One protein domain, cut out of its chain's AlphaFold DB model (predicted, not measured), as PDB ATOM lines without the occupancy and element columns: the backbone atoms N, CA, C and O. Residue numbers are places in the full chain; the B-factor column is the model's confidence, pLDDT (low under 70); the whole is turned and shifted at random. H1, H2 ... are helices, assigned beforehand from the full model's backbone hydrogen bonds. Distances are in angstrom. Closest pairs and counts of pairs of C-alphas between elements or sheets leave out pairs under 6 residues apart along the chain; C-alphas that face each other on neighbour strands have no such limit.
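Overview. This is residues 11 to 149 of the 163 residues of a protein of Solirubrobacter pauli (UniProt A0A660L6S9). Two long helices, H5 and H8, lie side by side and run the same way along the length of a rod-shaped, helical domain, with the short H7 across H5 near the domain's middle. At one end the small helices H2, H3 and H4 lie near the beginning of H5, with H1 packed on H3 and on the middle of H5, and H6, H9 and H10 pack together at the other end. The printed part has 139 residues with ten named helices, in the order H1 to H10, and no named strand: the class is all helix, and the packing is part aligned, part crossed. It is compact, with a radius of gyration of the C-alphas of 15.5 A, and the C-alphas span 53 by 26 by 24 A.

Along the chain. H1, residues 11 to 17, begins at C-alpha 11 (30.749, -10.428, -29.853). H2 is residues 21 to 24, H3 residues 27 to 34 and H4 residues 38 to 45. H5, residues 48 to 64, is 24.2 A from first to last C-alpha and begins at C-alpha 48 (31.116, -24.903, -24.584). H6, residues 71 to 84, is 19.9 A long, and H7 is residues 86 to 92. H8, residues 101 to 118, is the longest helix by residues, at 26.1 A. H9, residues 121 to 135, is 21.3 A long. H10, residues 141 to 145, ends at C-alpha 145 (11.830, 6.466, -18.616).

Arrangement. H1 touches H3, opposite ways at a shallow tilt of 22 degrees; the closest C-alphas, of Ala 12 and Ala 33, are 5.4 A apart. H1 also touches H5 at a steep tilt of 55 degrees, opposite ways, with the closest C-alphas, of Ala 14 and Ala 55, 5.1 A apart. H2 only just touches residues 48 to 52 of H5, with 3 pairs of C-alphas within 8 A, the closest those of Leu 22 and Phe 52 at 6.4 A. H3 and H4 only just touch, with 3 pairs, and only at the corner; the closest C-alphas, of Val 31 and Arg 38, are 5.9 A apart. H5 touches H8 at a shallow tilt of 3 degrees, the same way, with the closest C-alphas, of Ala 53 and Val 103, 5.7 A apart. H7 touches residues 56 to 60 of H5, about perpendicular at 88 degrees, with the closest C-alphas, of Glu 59 and Gly 87, 6.2 A apart. H6 touches H9 at a shallow tilt of 26 degrees, the same way, with the closest C-alphas, of Val 82 and Leu 135, 6.0 A apart. Residues 111 to 118 of H8 touch H9 at a steep tilt of 66 degrees, opposite ways; the closest C-alphas, of Thr 115 and Glu 121, are 5.1 A apart. H10 touches H6, with the closest C-alphas, of Ala 75 and Ala 142, 4.8 A apart. H5 and H9 are apart, and so are H4 and H6. Every O i to N i+4 pair is within hydrogen-bond range in H1, H3, H4, H5, H6, H7, H9 and H10; in H8 it is 11 of 14, and H2 is too short for such a pair.

Size, cuts and confidence. The two C-alphas farthest apart, those of Pro 39 and Pro 149, are 53.7 A apart. The printed part has no cut and no long link; the links H5 to H6 and H7 to H8 are short, and the others are tight. The mean pLDDT of the printed part is 94.5, that of H4 is 87, and no printed residue is under 70.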
ATOM      1  N   ALA A  11      31.979 -10.963 -29.264       92.31
ATOM      2  CA  ALA A  11      30.749 -10.428 -29.853       92.31
ATOM      3  C   ALA A  11      30.140 -11.425 -30.853       92.31
ATOM      4  O   ALA A  11      28.941 -11.696 -30.829       92.31
ATOM      5  N   ALA A  12      30.979 -12.070 -31.671       94.00
ATOM      6  CA  ALA A  12      30.519 -13.133 -32.561       94.00
ATOM      7  C   ALA A  12      30.013 -14.364 -31.789       94.00
ATOM      8  O   ALA A  12      29.026 -14.979 -32.194       94.00
ATOM      9  N   LEU A  13      30.639 -14.709 -30.654       95.00
ATOM     10  CA  LEU A  13      30.106 -15.750 -29.769       95.00
ATOM     11  C   LEU A  13      28.735 -15.365 -29.206       95.00
ATOM     12  O   LEU A  13      27.827 -16.193 -29.219       95.00
ATOM     13  N   ALA A  14      28.572 -14.124 -28.740       95.62
ATOM     14  CA  ALA A  14      27.304 -13.652 -28.198       95.62
ATOM     15  C   ALA A  14      26.178 -13.775 -29.236       95.62
ATOM     16  O   ALA A  14      25.134 -14.360 -28.945       95.62
ATOM     17  N   ALA A  15      26.440 -13.362 -30.480       95.62
ATOM     18  CA  ALA A  15      25.516 -13.542 -31.597       95.62
ATOM     19  C   ALA A  15      25.220 -15.023 -31.905       95.62
ATOM     20  O   ALA A  15      24.082 -15.384 -32.208       95.62
ATOM     21  N   ALA A  16      26.215 -15.910 -31.797       96.75
ATOM     22  CA  ALA A  16      26.010 -17.343 -32.012       96.75
ATOM     23  C   ALA A  16      25.033 -17.950 -30.993       96.75
ATOM     24  O   ALA A  16      24.207 -18.780 -31.384       96.75
ATOM     25  N   PHE A  17      25.130 -17.520 -29.729       97.31
ATOM     26  CA  PHE A  17      24.322 -17.997 -28.604       97.31
ATOM     27  C   PHE A  17      22.986 -17.263 -28.420       97.31
ATOM     28  O   PHE A  17      22.121 -17.778 -27.713       97.31
ATOM     29  N   ALA A  18      22.795 -16.099 -29.046       96.44
ATOM     30  CA  ALA A  18      21.647 -15.217 -28.826       96.44
ATOM     31  C   ALA A  18      20.289 -15.934 -28.914       96.44
ATOM     32  O   ALA A  18      19.449 -15.763 -28.032       96.44
ATOM     33  N   ASP A  19      20.089 -16.782 -29.928       94.38
ATOM     34  CA  ASP A  19      18.802 -17.444 -30.174       94.38
ATOM     35  C   ASP A  19      18.581 -18.705 -29.337       94.38
ATOM     36  O   ASP A  19      17.484 -18.923 -28.826       94.38
ATOM     37  N   GLY A  20      19.610 -19.550 -29.231       94.31
ATOM     38  CA  GLY A  20      19.504 -20.893 -28.653       94.31
ATOM     39  C   GLY A  20      19.998 -21.007 -27.213       94.31
ATOM     40  O   GLY A  20      19.852 -22.068 -26.602       94.31
ATOM     41  N   GLY A  21      20.625 -19.959 -26.674       96.12
ATOM     42  CA  GLY A  21      21.339 -20.024 -25.403       96.12
ATOM     43  C   GLY A  21      22.411 -21.110 -25.404       96.12
ATOM     44  O   GLY A  21      22.859 -21.577 -26.458       96.12
ATOM     45  N   LEU A  22      22.803 -21.551 -24.211       95.94
ATOM     46  CA  LEU A  22      23.822 -22.581 -24.057       95.94
ATOM     47  C   LEU A  22      23.404 -23.898 -24.725       95.94
ATOM     48  O   LEU A  22      24.085 -24.377 -25.627       95.94
ATOM     49  N   HIS A  23      22.276 -24.491 -24.334       94.69
ATOM     50  CA  HIS A  23      21.909 -25.832 -24.803       94.69
ATOM     51  C   HIS A  23      21.451 -25.873 -26.269       94.69
ATOM     52  O   HIS A  23      21.814 -26.811 -26.977       94.69
ATOM     53  N   GLY A  24      20.742 -24.850 -26.756       95.81
ATOM     54  CA  GLY A  24      20.202 -24.810 -28.120       95.81
ATOM     55  C   GLY A  24      21.210 -24.442 -29.213       95.81
ATOM     56  O   GLY A  24      20.878 -24.507 -30.393       95.81
ATOM     57  N   THR A  25      22.443 -24.072 -28.860       96.81
ATOM     58  CA  THR A  25      23.466 -23.650 -29.833       96.81
ATOM     59  C   THR A  25      24.453 -24.777 -30.122       96.81
ATOM     60  O   THR A  25      25.104 -25.279 -29.213       96.81
ATOM     61  N   SER A  26      24.632 -25.201 -31.374       95.62
ATOM     62  CA  SER A  26      25.644 -26.222 -31.688       95.62
ATOM     63  C   SER A  26      27.061 -25.650 -31.615       95.62
ATOM     64  O   SER A  26      27.298 -24.491 -31.947       95.62
ATOM     65  N   ILE A  27      28.038 -26.473 -31.236       94.31
ATOM     66  CA  ILE A  27      29.444 -26.051 -31.249       94.31
ATOM     67  C   ILE A  27      29.925 -25.689 -32.666       94.31
ATOM     68  O   ILE A  27      30.727 -24.775 -32.814       94.31
ATOM     69  N   ASP A  28      29.405 -26.330 -33.719       94.19
ATOM     70  CA  ASP A  28      29.729 -25.962 -35.105       94.19
ATOM     71  C   ASP A  28      29.295 -24.534 -35.443       94.19
ATOM     72  O   ASP A  28      30.043 -23.802 -36.089       94.19
ATOM     73  N   ARG A  29      28.134 -24.096 -34.936       95.12
ATOM     74  CA  ARG A  29      27.683 -22.705 -35.063       95.12
ATOM     75  C   ARG A  29      28.630 -21.742 -34.346       95.12
ATOM     76  O   ARG A  29      28.964 -20.699 -34.900       95.12
ATOM     77  N   VAL A  30      29.099 -22.107 -33.152       94.56
ATOM     78  CA  VAL A  30      30.063 -21.302 -32.380       94.56
ATOM     79  C   VAL A  30      31.401 -21.183 -33.118       94.56
ATOM     80  O   VAL A  30      31.943 -20.088 -33.237       94.56
ATOM     81  N   VAL A  31      31.917 -22.289 -33.659       92.38
ATOM     82  CA  VAL A  31      33.152 -22.324 -34.463       92.38
ATOM     83  C   VAL A  31      33.022 -21.440 -35.704       92.38
ATOM     84  O   VAL A  31      33.913 -20.634 -35.972       92.38
ATOM     85  N   ALA A  32      31.907 -21.558 -36.430       92.31
ATOM     86  CA  ALA A  32      31.641 -20.754 -37.618       92.31
ATOM     87  C   ALA A  32      31.597 -19.253 -37.294       92.31
ATOM     88  O   ALA A  32      32.230 -18.461 -37.988       92.31
ATOM     89  N   ALA A  33      30.916 -18.868 -36.211       92.06
ATOM     90  CA  ALA A  33      30.836 -17.475 -35.779       92.06
ATOM     91  C   ALA A  33      32.191 -16.928 -35.304       92.06
ATOM     92  O   ALA A  33      32.569 -15.810 -35.646       92.06
ATOM     93  N   ALA A  34      32.956 -17.721 -34.552       89.69
ATOM     94  CA  ALA A  34      34.254 -17.308 -34.029       89.69
ATOM     95  C   ALA A  34      35.324 -17.130 -35.122       89.69
ATOM     96  O   ALA A  34      36.354 -16.504 -34.861       89.69
ATOM     97  N   GLY A  35      35.121 -17.700 -36.316       89.06
ATOM     98  CA  GLY A  35      36.059 -17.595 -37.438       89.06
ATOM     99  C   GLY A  35      37.411 -18.269 -37.176       89.06
ATOM    100  O   GLY A  35      38.413 -17.916 -37.797       89.06
ATOM    101  N   VAL A  36      37.466 -19.220 -36.239       88.12
ATOM    102  CA  VAL A  36      38.685 -19.954 -35.865       88.12
ATOM    103  C   VAL A  36      38.472 -21.455 -35.991       88.12
ATOM    104  O   VAL A  36      37.355 -21.949 -35.883       88.12
ATOM    105  N   ALA A  37      39.552 -22.214 -36.179       88.69
ATOM    106  CA  ALA A  37      39.471 -23.670 -36.185       88.69
ATOM    107  C   ALA A  37      39.007 -24.206 -34.819       88.69
ATOM    108  O   ALA A  37      39.396 -23.689 -33.770       88.69
ATOM    109  N   ARG A  38      38.238 -25.301 -34.821       91.06
ATOM    110  CA  ARG A  38      37.697 -25.929 -33.605       91.06
ATOM    111  C   ARG A  38      38.757 -26.193 -32.512       91.06
ATOM    112  O   ARG A  38      38.502 -25.803 -31.376       91.06
ATOM    113  N   PRO A  39      39.955 -26.748 -32.795       89.25
ATOM    114  CA  PRO A  39      40.985 -26.912 -31.761       89.25
ATOM    115  C   PRO A  39      41.468 -25.580 -31.174       89.25
ATOM    116  O   PRO A  39      41.761 -25.491 -29.988       89.25
ATOM    117  N   THR A  40      41.529 -24.526 -31.992       88.75
ATOM    118  CA  THR A  40      41.893 -23.176 -31.545       88.75
ATOM    119  C   THR A  40      40.826 -22.574 -30.638       88.75
ATOM    120  O   THR A  40      41.176 -21.877 -29.689       88.75
ATOM    121  N   LEU A  41      39.550 -22.849 -30.918       88.88
ATOM    122  CA  LEU A  41      38.438 -22.413 -30.081       88.88
ATOM    123  C   LEU A  41      38.546 -23.032 -28.683       88.88
ATOM    124  O   LEU A  41      38.636 -22.293 -27.709       88.88
ATOM    125  N   TYR A  42      38.654 -24.363 -28.599       88.19
ATOM    126  CA  TYR A  42      38.775 -25.071 -27.320       88.19
ATOM    127  C   TYR A  42      40.043 -24.698 -26.546       88.19
ATOM    128  O   TYR A  42      39.999 -24.496 -25.340       88.19
ATOM    129  N   ALA A  43      41.179 -24.531 -27.228       86.50
ATOM    130  CA  ALA A  43      42.429 -24.152 -26.567       86.50
ATOM    131  C   ALA A  43      42.397 -22.751 -25.929       86.50
ATOM    132  O   ALA A  43      43.251 -22.435 -25.105       86.50
ATOM    133  N   ARG A  44      41.473 -21.881 -26.355       84.81
ATOM    134  CA  ARG A  44      41.395 -20.483 -25.909       84.81
ATOM    135  C   ARG A  44      40.196 -20.205 -25.018       84.81
ATOM    136  O   ARG A  44      40.311 -19.399 -24.106       84.81
ATOM    137  N   GLY A  45      39.057 -20.797 -25.346       79.94
ATOM    138  CA  GLY A  45      37.796 -20.563 -24.657       79.94
ATOM    139  C   GLY A  45      37.322 -21.747 -23.837       79.94
ATOM    140  O   GLY A  45      36.272 -21.632 -23.223       79.94
ATOM    141  N   GLY A  46      38.085 -22.842 -23.827       90.19
ATOM    142  CA  GLY A  46      37.724 -24.019 -23.067       90.19
ATOM    143  C   GLY A  46      36.543 -24.754 -23.683       90.19
ATOM    144  O   GLY A  46      36.379 -24.760 -24.907       90.19
ATOM    145  N   ASP A  47      35.741 -25.407 -22.854       93.12
ATOM    146  CA  ASP A  47      34.543 -26.102 -23.318       93.12
ATOM    147  C   ASP A  47      33.408 -25.140 -23.740       93.12
ATOM    148  O   ASP A  47      33.550 -23.919 -23.804       93.12
ATOM    149  N   LYS A  48      32.255 -25.702 -24.118       93.75
ATOM    150  CA  LYS A  48      31.116 -24.903 -24.584       93.75
ATOM    151  C   LYS A  48      30.508 -24.046 -23.464       93.75
ATOM    152  O   LYS A  48      30.021 -22.955 -23.765       93.75
ATOM    153  N   ASP A  49      30.546 -24.516 -22.221       95.19
ATOM    154  CA  ASP A  49      30.039 -23.785 -21.059       95.19
ATOM    155  C   ASP A  49      30.968 -22.606 -20.736       95.19
ATOM    156  O   ASP A  49      30.504 -21.494 -20.475       95.19
ATOM    157  N   GLU A  50      32.283 -22.809 -20.845       94.44
ATOM    158  CA  GLU A  50      33.299 -21.766 -20.693       94.44
ATOM    159  C   GLU A  50      33.221 -20.722 -21.817       94.44
ATOM    160  O   GLU A  50      33.231 -19.520 -21.541       94.44
ATOM    161  N   LEU A  51      33.046 -21.148 -23.072       95.06
ATOM    162  CA  LEU A  51      32.815 -20.252 -24.213       95.06
ATOM    163  C   LEU A  51      31.547 -19.411 -24.041       95.06
ATOM    164  O   LEU A  51      31.536 -18.227 -24.383       95.06
ATOM    165  N   PHE A  52      30.480 -20.016 -23.520       96.56
ATOM    166  CA  PHE A  52      29.237 -19.320 -23.222       96.56
ATOM    167  C   PHE A  52      29.418 -18.294 -22.103       96.56
ATOM    168  O   PHE A  52      29.024 -17.139 -22.262       96.56
ATOM    169  N   ALA A  53      30.072 -18.678 -21.003       96.31
ATOM    170  CA  ALA A  53      30.379 -17.765 -19.907       96.31
ATOM    171  C   ALA A  53      31.242 -16.583 -20.379       96.31
ATOM    172  O   ALA A  53      30.918 -15.443 -20.060       96.31
ATOM    173  N   LEU A  54      32.267 -16.833 -21.201       95.25
ATOM    174  CA  LEU A  54      33.102 -15.788 -21.804       95.25
ATOM    175  C   LEU A  54      32.298 -14.829 -22.692       95.25
ATOM    176  O   LEU A  54      32.534 -13.622 -22.666       95.25
ATOM    177  N   ALA A  55      31.356 -15.352 -23.481       96.31
ATOM    178  CA  ALA A  55      30.487 -14.529 -24.318       96.31
ATOM    179  C   ALA A  55      29.581 -13.629 -23.469       96.31
ATOM    180  O   ALA A  55      29.499 -12.430 -23.732       96.31
ATOM    181  N   VAL A  56      28.949 -14.190 -22.430       97.75
ATOM    182  CA  VAL A  56      28.088 -13.436 -21.508       97.75
ATOM    183  C   VAL A  56      28.888 -12.397 -20.728       97.75
ATOM    184  O   VAL A  56      28.449 -11.261 -20.632       97.75
ATOM    185  N   GLU A  57      30.054 -12.745 -20.184       97.50
ATOM    186  CA  GLU A  57      30.916 -11.814 -19.440       97.50
ATOM    187  C   GLU A  57      31.335 -10.617 -20.288       97.50
ATOM    188  O   GLU A  57      31.167  -9.478 -19.860       97.50
ATOM    189  N   ALA A  58      31.799 -10.865 -21.512       96.50
ATOM    190  CA  ALA A  58      32.202  -9.790 -22.404       96.50
ATOM    191  C   ALA A  58      31.012  -8.936 -22.873       96.50
ATOM    192  O   ALA A  58      31.162  -7.734 -23.070       96.50
ATOM    193  N   GLU A  59      29.834  -9.534 -23.068       97.88
ATOM    194  CA  GLU A  59      28.625  -8.788 -23.446       97.88
ATOM    195  C   GLU A  59      28.070  -7.963 -22.277       97.88
ATOM    196  O   GLU A  59      27.654  -6.825 -22.465       97.88
ATOM    197  N   VAL A  60      28.129  -8.487 -21.048       98.25
ATOM    198  CA  VAL A  60      27.819  -7.727 -19.829       98.25
ATOM    199  C   VAL A  60      28.705  -6.489 -19.730       98.25
ATOM    200  O   VAL A  60      28.204  -5.413 -19.419       98.25
ATOM    201  N   GLU A  61      30.003  -6.628 -19.999       97.75
ATOM    202  CA  GLU A  61      30.947  -5.508 -19.959       97.75
ATOM    203  C   GLU A  61      30.627  -4.459 -21.023       97.75
ATOM    204  O   GLU A  61      30.466  -3.292 -20.671       97.75
ATOM    205  N   ARG A  62      30.389  -4.875 -22.275       96.19
ATOM    206  CA  ARG A  62      29.942  -3.971 -23.349       96.19
ATOM    207  C   ARG A  62      28.661  -3.221 -23.001       96.19
ATOM    208  O   ARG A  62      28.525  -2.049 -23.334       96.19
ATOM    209  N   LEU A  63      27.697  -3.881 -22.358       97.56
ATOM    210  CA  LEU A  63      26.466  -3.221 -21.932       97.56
ATOM    211  C   LEU A  63      26.719  -2.215 -20.801       97.56
ATOM    212  O   LEU A  63      26.192  -1.110 -20.852       97.56
ATOM    213  N   ILE A  64      27.522  -2.574 -19.798       98.06
ATOM    214  CA  ILE A  64      27.843  -1.683 -18.673       98.06
ATOM    215  C   ILE A  64      28.584  -0.429 -19.148       98.06
ATOM    216  O   ILE A  64      28.302   0.657 -18.652       98.06
ATOM    217  N   GLU A  65      29.476  -0.551 -20.132       96.69
ATOM    218  CA  GLU A  65      30.179   0.585 -20.750       96.69
ATOM    219  C   GLU A  65      29.225   1.600 -21.407       96.69
ATOM    220  O   GLU A  65      29.596   2.751 -21.600       96.69
ATOM    221  N   ARG A  66      27.978   1.213 -21.708       96.25
ATOM    222  CA  ARG A  66      26.947   2.119 -22.238       96.25
ATOM    223  C   ARG A  66      26.209   2.910 -21.148       96.25
ATOM    224  O   ARG A  66      25.414   3.791 -21.473       96.25
ATOM    225  N   PHE A  67      26.410   2.601 -19.864       96.31
ATOM    226  CA  PHE A  67      25.698   3.246 -18.753       96.31
ATOM    227  C   PHE A  67      26.344   4.571 -18.344       96.31
ATOM    228  O   PHE A  67      26.856   4.725 -17.236       96.31
ATOM    229  N   GLU A  68      26.276   5.546 -19.242       91.81
ATOM    230  CA  GLU A  68      26.818   6.884 -19.029       91.81
ATOM    231  C   GLU A  68      25.722   7.959 -19.081       91.81
ATOM    232  O   GLU A  68      24.766   7.888 -19.857       91.81
ATOM    233  N   GLY A  69      25.879   9.001 -18.262       93.12
ATOM    234  CA  GLY A  69      24.950  10.129 -18.207       93.12
ATOM    235  C   GLY A  69      23.746   9.898 -17.290       93.12
ATOM    236  O   GLY A  69      23.824   9.173 -16.302       93.12
ATOM    237  N   GLY A  70      22.640  10.592 -17.571       93.00
ATOM    238  CA  GLY A  70      21.407  10.492 -16.792       93.00
ATOM    239  C   GLY A  70      20.467   9.395 -17.297       93.00
ATOM    240  O   GLY A  70      20.685   8.784 -18.342       93.00
ATOM    241  N   VAL A  71      19.355   9.205 -16.581       95.19
ATOM    242  CA  VAL A  71      18.319   8.198 -16.889       95.19
ATOM    243  C   VAL A  71      17.882   8.231 -18.360       95.19
ATOM    244  O   VAL A  71      17.722   7.183 -18.975       95.19
ATOM    245  N   GLY A  72      17.713   9.421 -18.948       95.06
ATOM    246  CA  GLY A  72      17.305   9.564 -20.349       95.06
ATOM    247  C   GLY A  72      18.357   9.083 -21.354       95.06
ATOM    248  O   GLY A  72      17.998   8.436 -22.335       95.06
ATOM    249  N   GLN A  73      19.639   9.370 -21.107       96.44
ATOM    250  CA  GLN A  73      20.750   8.909 -21.946       96.44
ATOM    251  C   GLN A  73      20.911   7.392 -21.851       96.44
ATOM    252  O   GLN A  73      20.981   6.718 -22.874       96.44
ATOM    253  N   ILE A  74      20.870   6.853 -20.633       98.06
ATOM    254  CA  ILE A  74      20.958   5.411 -20.392       98.06
ATOM    255  C   ILE A  74      19.773   4.680 -21.035       98.06
ATOM    256  O   ILE A  74      19.951   3.635 -21.656       98.06
ATOM    257  N   ALA A  75      18.562   5.237 -20.948       98.00
ATOM    258  CA  ALA A  75      17.389   4.671 -21.604       98.00
ATOM    259  C   ALA A  75      17.530   4.645 -23.136       98.00
ATOM    260  O   ALA A  75      17.186   3.646 -23.757       98.00
ATOM    261  N   ALA A  76      18.068   5.709 -23.742       97.50
ATOM    262  CA  ALA A  76      18.338   5.744 -25.179       97.50
ATOM    263  C   ALA A  76      19.420   4.729 -25.591       97.50
ATOM    264  O   ALA A  76      19.259   4.044 -26.595       97.50
ATOM    265  N   ALA A  77      20.479   4.581 -24.789       97.75
ATOM    266  CA  ALA A  77      21.526   3.591 -25.030       97.75
ATOM    267  C   ALA A  77      21.004   2.145 -24.913       97.75
ATOM    268  O   ALA A  77      21.433   1.266 -25.658       97.75
ATOM    269  N   LEU A  78      20.057   1.892 -24.003       98.19
ATOM    270  CA  LEU A  78      19.369   0.604 -23.897       98.19
ATOM    271  C   LEU A  78      18.447   0.332 -25.091       98.19
ATOM    272  O   LEU A  78      18.417  -0.803 -25.561       98.19
ATOM    273  N   ASP A  79      17.726   1.343 -25.585       98.25
ATOM    274  CA  ASP A  79      16.934   1.228 -26.818       98.25
ATOM    275  C   ASP A  79      17.841   0.865 -28.008       98.25
ATOM    276  O   ASP A  79      17.596  -0.132 -28.685       98.25
ATOM    277  N   GLU A  80      18.947   1.592 -28.201       97.25
ATOM    278  CA  GLU A  80      19.928   1.306 -29.257       97.25
ATOM    279  C   GLU A  80      20.521  -0.107 -29.128       97.25
ATOM    280  O   GLU A  80      20.628  -0.840 -30.112       97.25
ATOM    281  N   TYR A  81      20.867  -0.522 -27.907       96.19
ATOM    282  CA  TYR A  81      21.373  -1.865 -27.645       96.19
ATOM    283  C   TYR A  81      20.370  -2.955 -28.040       96.19
ATOM    284  O   TYR A  81      20.750  -3.936 -28.677       96.19
ATOM    285  N   VAL A  82      19.093  -2.786 -27.687       96.81
ATOM    286  CA  VAL A  82      18.035  -3.746 -28.029       96.81
ATOM    287  C   VAL A  82      17.800  -3.816 -29.538       96.81
ATOM    288  O   VAL A  82      17.545  -4.901 -30.057       96.81
ATOM    289  N   GLU A  83      17.882  -2.686 -30.241       94.56
ATOM    290  CA  GLU A  83      17.637  -2.622 -31.683       94.56
ATOM    291  C   GLU A  83      18.785  -3.198 -32.519       94.56
ATOM    292  O   GLU A  83      18.539  -3.853 -33.535       94.56
ATOM    293  N   LEU A  84      20.034  -2.946 -32.123       90.19
ATOM    294  CA  LEU A  84      21.196  -3.187 -32.983       90.19
ATOM    295  C   LEU A  84      22.002  -4.435 -32.618       90.19
ATOM    296  O   LEU A  84      22.748  -4.937 -33.463       90.19
ATOM    297  N   ASP A  85      21.891  -4.931 -31.385       89.75
ATOM    298  CA  ASP A  85      22.846  -5.894 -30.843       89.75
ATOM    299  C   ASP A  85      22.208  -7.269 -30.563       89.75
ATOM    300  O   ASP A  85      21.352  -7.405 -29.681       89.75
ATOM    301  N   PRO A  86      22.658  -8.346 -31.236       87.88
ATOM    302  CA  PRO A  86      22.266  -9.713 -30.892       87.88
ATOM    303  C   PRO A  86      22.541 -10.072 -29.421       87.88
ATOM    304  O   PRO A  86      21.863 -10.936 -28.853       87.88
ATOM    305  N   GLY A  87      23.510  -9.399 -28.788       94.38
ATOM    306  CA  GLY A  87      23.823  -9.517 -27.370       94.38
ATOM    307  C   GLY A  87      22.637  -9.208 -26.455       94.38
ATOM    308  O   GLY A  87      22.497  -9.842 -25.404       94.38
ATOM    309  N   ALA A  88      21.713  -8.331 -26.870       95.88
ATOM    310  CA  ALA A  88      20.533  -7.995 -26.078       95.88
ATOM    311  C   ALA A  88      19.677  -9.233 -25.801       95.88
ATOM    312  O   ALA A  88      19.307  -9.502 -24.654       95.88
ATOM    313  N   ARG A  89      19.441 -10.057 -26.829       96.50
ATOM    314  CA  ARG A  89      18.706 -11.317 -26.678       96.50
ATOM    315  C   ARG A  89      19.459 -12.313 -25.802       96.50
ATOM    316  O   ARG A  89      18.830 -12.987 -24.984       96.50
ATOM    317  N   LEU A  90      20.787 -12.374 -25.919       97.31
ATOM    318  CA  LEU A  90      21.599 -13.207 -25.037       97.31
ATOM    319  C   LEU A  90      21.399 -12.811 -23.568       97.31
ATOM    320  O   LEU A  90      20.959 -13.636 -22.773       97.31
ATOM    321  N   LEU A  91      21.672 -11.558 -23.200       97.44
ATOM    322  CA  LEU A  91      21.659 -11.130 -21.796       97.44
ATOM    323  C   LEU A  91      20.255 -11.088 -21.173       97.44
ATOM    324  O   LEU A  91      20.085 -11.372 -19.981       97.44
ATOM    325  N   LEU A  92      19.246 -10.698 -21.957       95.50
ATOM    326  CA  LEU A  92      17.889 -10.463 -21.453       95.50
ATOM    327  C   LEU A  92      16.998 -11.703 -21.528       95.50
ATOM    328  O   LEU A  92      16.004 -11.766 -20.809       95.50
ATOM    329  N   VAL A  93      17.348 -12.694 -22.355       94.56
ATOM    330  CA  VAL A  93      16.504 -13.874 -22.589       94.56
ATOM    331  C   VAL A  93      17.273 -15.159 -22.333       94.56
ATOM    332  O   VAL A  93      16.996 -15.867 -21.366       94.56
ATOM    333  N   THR A  94      18.240 -15.492 -23.186       95.69
ATOM    334  CA  THR A  94      18.736 -16.873 -23.257       95.69
ATOM    335  C   THR A  94      19.807 -17.198 -22.219       95.69
ATOM    336  O   THR A  94      19.880 -18.342 -21.775       95.69
ATOM    337  N   ALA A  95      20.573 -16.211 -21.745       94.44
ATOM    338  CA  ALA A  95      21.574 -16.387 -20.690       94.44
ATOM    339  C   ALA A  95      20.988 -16.665 -19.306       94.44
ATOM    340  O   ALA A  95      21.701 -17.145 -18.432       94.44
ATOM    341  N   ARG A  96      19.701 -16.378 -19.101       90.31
ATOM    342  CA  ARG A  96      19.011 -16.560 -17.817       90.31
ATOM    343  C   ARG A  96      18.419 -17.960 -17.648       90.31
ATOM    344  O   ARG A  96      18.076 -18.343 -16.534       90.31
ATOM    345  N   VAL A  97      18.296 -18.732 -18.728       89.50
ATOM    346  CA  VAL A  97      17.674 -20.062 -18.708       89.50
ATOM    347  C   VAL A  97      18.725 -21.116 -18.370       89.50
ATOM    348  O   VAL A  97      19.607 -21.389 -19.180       89.50
ATOM    349  N   GLY A  98      18.628 -21.719 -17.180       81.00
ATOM    350  CA  GLY A  98      19.577 -22.748 -16.732       81.00
ATOM    351  C   GLY A  98      21.000 -22.213 -16.532       81.00
ATOM    352  O   GLY A  98      21.968 -22.926 -16.786       81.00
ATOM    353  N   ALA A  99      21.126 -20.942 -16.138       87.81
ATOM    354  CA  ALA A  99      22.407 -20.269 -15.972       87.81
ATOM    355  C   ALA A  99      23.277 -20.947 -14.902       87.81
ATOM    356  O   ALA A  99      22.796 -21.324 -13.836       87.81
ATOM    357  N   SER A 100      24.584 -21.049 -15.158       93.88
ATOM    358  CA  SER A 100      25.543 -21.403 -14.111       93.88
ATOM    359  C   SER A 100      25.717 -20.247 -13.123       93.88
ATOM    360  O   SER A 100      25.505 -19.083 -13.468       93.88
ATOM    361  N   GLU A 101      26.205 -20.531 -11.913       95.38
ATOM    362  CA  GLU A 101      26.470 -19.497 -10.900       95.38
ATOM    363  C   GLU A 101      27.407 -18.389 -11.420       95.38
ATOM    364  O   GLU A 101      27.250 -17.211 -11.094       95.38
ATOM    365  N   ARG A 102      28.374 -18.757 -12.273       94.75
ATOM    366  CA  ARG A 102      29.286 -17.819 -12.943       94.75
ATOM    367  C   ARG A 102      28.529 -16.859 -13.863       94.75
ATOM    368  O   ARG A 102      28.708 -15.648 -13.747       94.75
ATOM    369  N   VAL A 103      27.661 -17.392 -14.724       96.94
ATOM    370  CA  VAL A 103      26.821 -16.602 -15.638       96.94
ATOM    371  C   VAL A 103      25.876 -15.703 -14.847       96.94
ATOM    372  O   VAL A 103      25.811 -14.505 -15.109       96.94
ATOM    373  N   GLU A 104      25.205 -16.235 -13.826       96.88
ATOM    374  CA  GLU A 104      24.317 -15.433 -12.985       96.88
ATOM    375  C   GLU A 104      25.047 -14.291 -12.273       96.88
ATOM    376  O   GLU A 104      24.545 -13.167 -12.219       96.88
ATOM    377  N   ARG A 105      26.239 -14.558 -11.722       97.12
ATOM    378  CA  ARG A 105      27.072 -13.528 -11.089       97.12
ATOM    379  C   ARG A 105      27.434 -12.432 -12.086       97.12
ATOM    380  O   ARG A 105      27.400 -11.263 -11.717       97.12
ATOM    381  N   SER A 106      27.729 -12.798 -13.332       97.56
ATOM    382  CA  SER A 106      27.977 -11.834 -14.401       97.56
ATOM    383  C   SER A 106      26.732 -10.992 -14.703       97.56
ATOM    384  O   SER A 106      26.790  -9.769 -14.634       97.56
ATOM    385  N   LEU A 107      25.569 -11.619 -14.912       97.38
ATOM    386  CA  LEU A 107      24.309 -10.915 -15.187       97.38
ATOM    387  C   LEU A 107      23.893  -9.966 -14.052       97.38
ATOM    388  O   LEU A 107      23.387  -8.876 -14.318       97.38
ATOM    389  N   ARG A 108      24.147 -10.335 -12.788       97.06
ATOM    390  CA  ARG A 108      23.911  -9.469 -11.619       97.06
ATOM    391  C   ARG A 108      24.712  -8.160 -11.676       97.06
ATOM    392  O   ARG A 108      24.229  -7.148 -11.171       97.06
ATOM    393  N   ARG A 109      25.884  -8.134 -12.331       98.25
ATOM    394  CA  ARG A 109      26.678  -6.902 -12.511       98.25
ATOM    395  C   ARG A 109      25.924  -5.843 -13.313       98.25
ATOM    396  O   ARG A 109      26.102  -4.671 -13.019       98.25
ATOM    397  N   ILE A 110      25.070  -6.238 -14.266       98.00
ATOM    398  CA  ILE A 110      24.268  -5.288 -15.056       98.00
ATOM    399  C   ILE A 110      23.360  -4.483 -14.123       98.00
ATOM    400  O   ILE A 110      23.378  -3.258 -14.155       98.00
ATOM    401  N   SER A 111      22.595  -5.167 -13.268       96.00
ATOM    402  CA  SER A 111      21.687  -4.509 -12.324       96.00
ATOM    403  C   SER A 111      22.448  -3.626 -11.338       96.00
ATOM    404  O   SER A 111      22.055  -2.488 -11.129       96.00
ATOM    405  N   LEU A 112      23.573  -4.106 -10.797       97.62
ATOM    406  CA  LEU A 112      24.400  -3.320  -9.874       97.62
ATOM    407  C   LEU A 112      24.966  -2.053 -10.530       97.62
ATOM    408  O   LEU A 112      24.893  -0.973  -9.945       97.62
ATOM    409  N   ALA A 113      25.508  -2.174 -11.743       98.19
ATOM    410  CA  ALA A 113      26.058  -1.044 -12.482       98.19
ATOM    411  C   ALA A 113      24.968  -0.035 -12.851       98.19
ATOM    412  O   ALA A 113      25.163   1.165 -12.681       98.19
ATOM    413  N   LEU A 114      23.804  -0.514 -13.288       97.44
ATOM    414  CA  LEU A 114      22.693   0.351 -13.651       97.44
ATOM    415  C   LEU A 114      22.130   1.097 -12.440       97.44
ATOM    416  O   LEU A 114      21.953   2.307 -12.521       97.44
ATOM    417  N   THR A 115      21.914   0.411 -11.312       96.94
ATOM    418  CA  THR A 115      21.504   1.046 -10.050       96.94
ATOM    419  C   THR A 115      22.524   2.090  -9.612       96.94
ATOM    420  O   THR A 115      22.142   3.187  -9.218       96.94
ATOM    421  N   SER A 116      23.821   1.792  -9.733       96.19
ATOM    422  CA  SER A 116      24.876   2.764  -9.432       96.19
ATOM    423  C   SER A 116      24.836   3.977 -10.364       96.19
ATOM    424  O   SER A 116      25.098   5.087  -9.908       96.19
ATOM    425  N   ALA A 117      24.535   3.784 -11.650       95.25
ATOM    426  CA  ALA A 117      24.500   4.856 -12.639       95.25
ATOM    427  C   ALA A 117      23.272   5.767 -12.477       95.25
ATOM    428  O   ALA A 117      23.386   6.983 -12.616       95.25
ATOM    429  N   VAL A 118      22.104   5.199 -12.156       94.50
ATOM    430  CA  VAL A 118      20.849   5.963 -12.026       94.50
ATOM    431  C   VAL A 118      20.555   6.422 -10.595       94.50
ATOM    432  O   VAL A 118      19.735   7.315 -10.404       94.50
ATOM    433  N   GLY A 119      21.214   5.836  -9.592       92.88
ATOM    434  CA  GLY A 119      21.056   6.177  -8.175       92.88
ATOM    435  C   GLY A 119      19.784   5.639  -7.510       92.88
ATOM    436  O   GLY A 119      19.523   5.980  -6.359       92.88
ATOM    437  N   ASP A 120      19.001   4.816  -8.210       92.88
ATOM    438  CA  ASP A 120      17.698   4.318  -7.762       92.88
ATOM    439  C   ASP A 120      17.441   2.899  -8.310       92.88
ATOM    440  O   ASP A 120      17.497   2.647  -9.517       92.88
ATOM    441  N   GLU A 121      17.191   1.948  -7.410       93.75
ATOM    442  CA  GLU A 121      16.996   0.535  -7.757       93.75
ATOM    443  C   GLU A 121      15.690   0.291  -8.527       93.75
ATOM    444  O   GLU A 121      15.667  -0.522  -9.456       93.75
ATOM    445  N   GLU A 122      14.616   1.017  -8.202       93.56
ATOM    446  CA  GLU A 122      13.336   0.895  -8.904       93.56
ATOM    447  C   GLU A 122      13.467   1.420 -10.335       93.56
ATOM    448  O   GLU A 122      13.000   0.782 -11.283       93.56
ATOM    449  N   VAL A 123      14.174   2.536 -10.518       94.81
ATOM    450  CA  VAL A 123      14.478   3.083 -11.848       94.81
ATOM    451  C   VAL A 123      15.300   2.092 -12.664       94.81
ATOM    452  O   VAL A 123      14.950   1.808 -13.810       94.81
ATOM    453  N   ALA A 124      16.357   1.516 -12.087       96.12
ATOM    454  CA  ALA A 124      17.173   0.510 -12.763       96.12
ATOM    455  C   ALA A 124      16.346  -0.719 -13.180       96.12
ATOM    456  O   ALA A 124      16.473  -1.204 -14.310       96.12
ATOM    457  N   ALA A 125      15.456  -1.193 -12.304       94.94
ATOM    458  CA  ALA A 125      14.548  -2.294 -12.606       94.94
ATOM    459  C   ALA A 125      13.582  -1.948 -13.752       94.94
ATOM    460  O   ALA A 125      13.392  -2.769 -14.653       94.94
ATOM    461  N   VAL A 126      13.023  -0.732 -13.770       96.19
ATOM    462  CA  VAL A 126      12.152  -0.258 -14.860       96.19
ATOM    463  C   VAL A 126      12.903  -0.196 -16.186       96.19
ATOM    464  O   VAL A 126      12.366  -0.634 -17.200       96.19
ATOM    465  N   LEU A 127      14.140   0.301 -16.201       97.69
ATOM    466  CA  LEU A 127      14.938   0.385 -17.426       97.69
ATOM    467  C   LEU A 127      15.283  -1.006 -17.986       97.69
ATOM    468  O   LEU A 127      15.102  -1.244 -19.178       97.69
ATOM    469  N   LEU A 128      15.709  -1.954 -17.139       96.81
ATOM    470  CA  LEU A 128      15.988  -3.333 -17.574       96.81
ATOM    471  C   LEU A 128      14.725  -4.075 -18.017       96.81
ATOM    472  O   LEU A 128      14.742  -4.766 -19.037       96.81
ATOM    473  N   GLY A 129      13.628  -3.926 -17.272       96.12
ATOM    474  CA  GLY A 129      12.328  -4.480 -17.650       96.12
ATOM    475  C   GLY A 129      11.811  -3.875 -18.954       96.12
ATOM    476  O   GLY A 129      11.273  -4.590 -19.796       96.12
ATOM    477  N   GLY A 130      12.047  -2.580 -19.160       97.44
ATOM    478  CA  GLY A 130      11.769  -1.877 -20.404       97.44
ATOM    479  C   GLY A 130      12.570  -2.427 -21.575       97.44
ATOM    480  O   GLY A 130      11.989  -2.690 -22.621       97.44
ATOM    481  N   ALA A 131      13.872  -2.674 -21.396       97.81
ATOM    482  CA  ALA A 131      14.712  -3.258 -22.442       97.81
ATOM    483  C   ALA A 131      14.223  -4.662 -22.828       97.81
ATOM    484  O   ALA A 131      14.113  -4.995 -24.008       97.81
ATOM    485  N   TYR A 132      13.845  -5.473 -21.832       96.31
ATOM    486  CA  TYR A 132      13.209  -6.766 -22.077       96.31
ATOM    487  C   TYR A 132      11.879  -6.611 -22.830       96.31
ATOM    488  O   TYR A 132      11.640  -7.335 -23.792       96.31
ATOM    489  N   ALA A 133      11.020  -5.668 -22.434       96.38
ATOM    490  CA  ALA A 133       9.740  -5.437 -23.096       96.38
ATOM    491  C   ALA A 133       9.922  -4.974 -24.550       96.38
ATOM    492  O   ALA A 133       9.275  -5.527 -25.437       96.38
ATOM    493  N   ALA A 134      10.820  -4.019 -24.805       96.94
ATOM    494  CA  ALA A 134      11.141  -3.512 -26.136       96.94
ATOM    495  C   ALA A 134      11.604  -4.637 -27.075       96.94
ATOM    496  O   ALA A 134      11.102  -4.753 -28.193       96.94
ATOM    497  N   LEU A 135      12.451  -5.551 -26.582       95.38
ATOM    498  CA  LEU A 135      12.898  -6.735 -27.330       95.38
ATOM    499  C   LEU A 135      11.731  -7.646 -27.769       95.38
ATOM    500  O   LEU A 135      11.851  -8.392 -28.740       95.38
ATOM    501  N   HIS A 136      10.596  -7.583 -27.071       95.44
ATOM    502  CA  HIS A 136       9.384  -8.356 -27.358       95.44
ATOM    503  C   HIS A 136       8.270  -7.506 -28.000       95.44
ATOM    504  O   HIS A 136       7.099  -7.878 -27.940       95.44
ATOM    505  N   GLY A 137       8.612  -6.368 -28.617       95.38
ATOM    506  CA  GLY A 137       7.655  -5.485 -29.298       95.38
ATOM    507  C   GLY A 137       6.852  -4.575 -28.361       95.38
ATOM    508  O   GLY A 137       5.844  -3.995 -28.769       95.38
ATOM    509  N   GLY A 138       7.272  -4.465 -27.102       96.12
ATOM    510  CA  GLY A 138       6.737  -3.525 -26.125       96.12
ATOM    511  C   GLY A 138       7.202  -2.079 -26.353       96.12
ATOM    512  O   GLY A 138       7.851  -1.765 -27.352       96.12
ATOM    513  N   PRO A 139       6.860  -1.158 -25.434       96.06
ATOM    514  CA  PRO A 139       7.312   0.227 -25.514       96.06
ATOM    515  C   PRO A 139       8.833   0.336 -25.344       96.06
ATOM    516  O   PRO A 139       9.431  -0.432 -24.594       96.06
ATOM    517  N   SER A 140       9.426   1.348 -25.982       97.12
ATOM    518  CA  SER A 140      10.848   1.671 -25.826       97.12
ATOM    519  C   SER A 140      11.191   2.038 -24.376       97.12
ATOM    520  O   SER A 140      10.362   2.582 -23.632       97.12
ATOM    521  N   VAL A 141      12.435   1.788 -23.983       97.81
ATOM    522  CA  VAL A 141      12.987   2.147 -22.678       97.81
ATOM    523  C   VAL A 141      12.913   3.656 -22.469       97.81
ATOM    524  O   VAL A 141      12.442   4.104 -21.426       97.81
ATOM    525  N   ALA A 142      13.274   4.459 -23.475       96.62
ATOM    526  CA  ALA A 142      13.169   5.915 -23.409       96.62
ATOM    527  C   ALA A 142      11.725   6.392 -23.208       96.62
ATOM    528  O   ALA A 142      11.486   7.379 -22.505       96.62
ATOM    529  N   ARG A 143      10.735   5.697 -23.786       95.88
ATOM    530  CA  ARG A 143       9.319   6.003 -23.549       95.88
ATOM    531  C   ARG A 143       8.933   5.741 -22.096       95.88
ATOM    532  O   ARG A 143       8.256   6.582 -21.512       95.88
ATOM    533  N   LEU A 144       9.350   4.612 -21.529       93.69
ATOM    534  CA  LEU A 144       9.070   4.266 -20.132       93.69
ATOM    535  C   LEU A 144       9.784   5.208 -19.156       93.69
ATOM    536  O   LEU A 144       9.170   5.680 -18.205       93.69
ATOM    537  N   ALA A 145      11.037   5.560 -19.438       94.00
ATOM    538  CA  ALA A 145      11.830   6.466 -18.616       94.00
ATOM    539  C   ALA A 145      11.175   7.849 -18.447       94.00
ATOM    540  O   ALA A 145      11.210   8.422 -17.363       94.00
ATOM    541  N   ARG A 146      10.510   8.374 -19.487       93.12
ATOM    542  CA  ARG A 146       9.777   9.657 -19.417       93.12
ATOM    543  C   ARG A 146       8.552   9.621 -18.499       93.12
ATOM    544  O   ARG A 146       8.058  10.680 -18.127       93.12
ATOM    545  N   LEU A 147       8.044   8.432 -18.178       91.56
ATOM    546  CA  LEU A 147       6.906   8.248 -17.275       91.56
ATOM    547  C   LEU A 147       7.342   8.150 -15.806       91.56
ATOM    548  O   LEU A 147       6.484   8.171 -14.923       91.56
ATOM    549  N   LEU A 148       8.649   8.047 -15.534       87.12
ATOM    550  CA  LEU A 148       9.169   7.979 -14.174       87.12
ATOM    551  C   LEU A 148       8.981   9.322 -13.444       87.12
ATOM    552  O   LEU A 148       9.243  10.388 -14.017       87.12
ATOM    553  N   PRO A 149       8.553   9.299 -12.170       76.12
ATOM    554  CA  PRO A 149       8.325  10.509 -11.392       76.12
ATOM    555  C   PRO A 149       9.615  11.325 -11.222       76.12
ATOM    556  O   PRO A 149      10.698  10.778 -11.034       76.12
TER     557      PRO A 149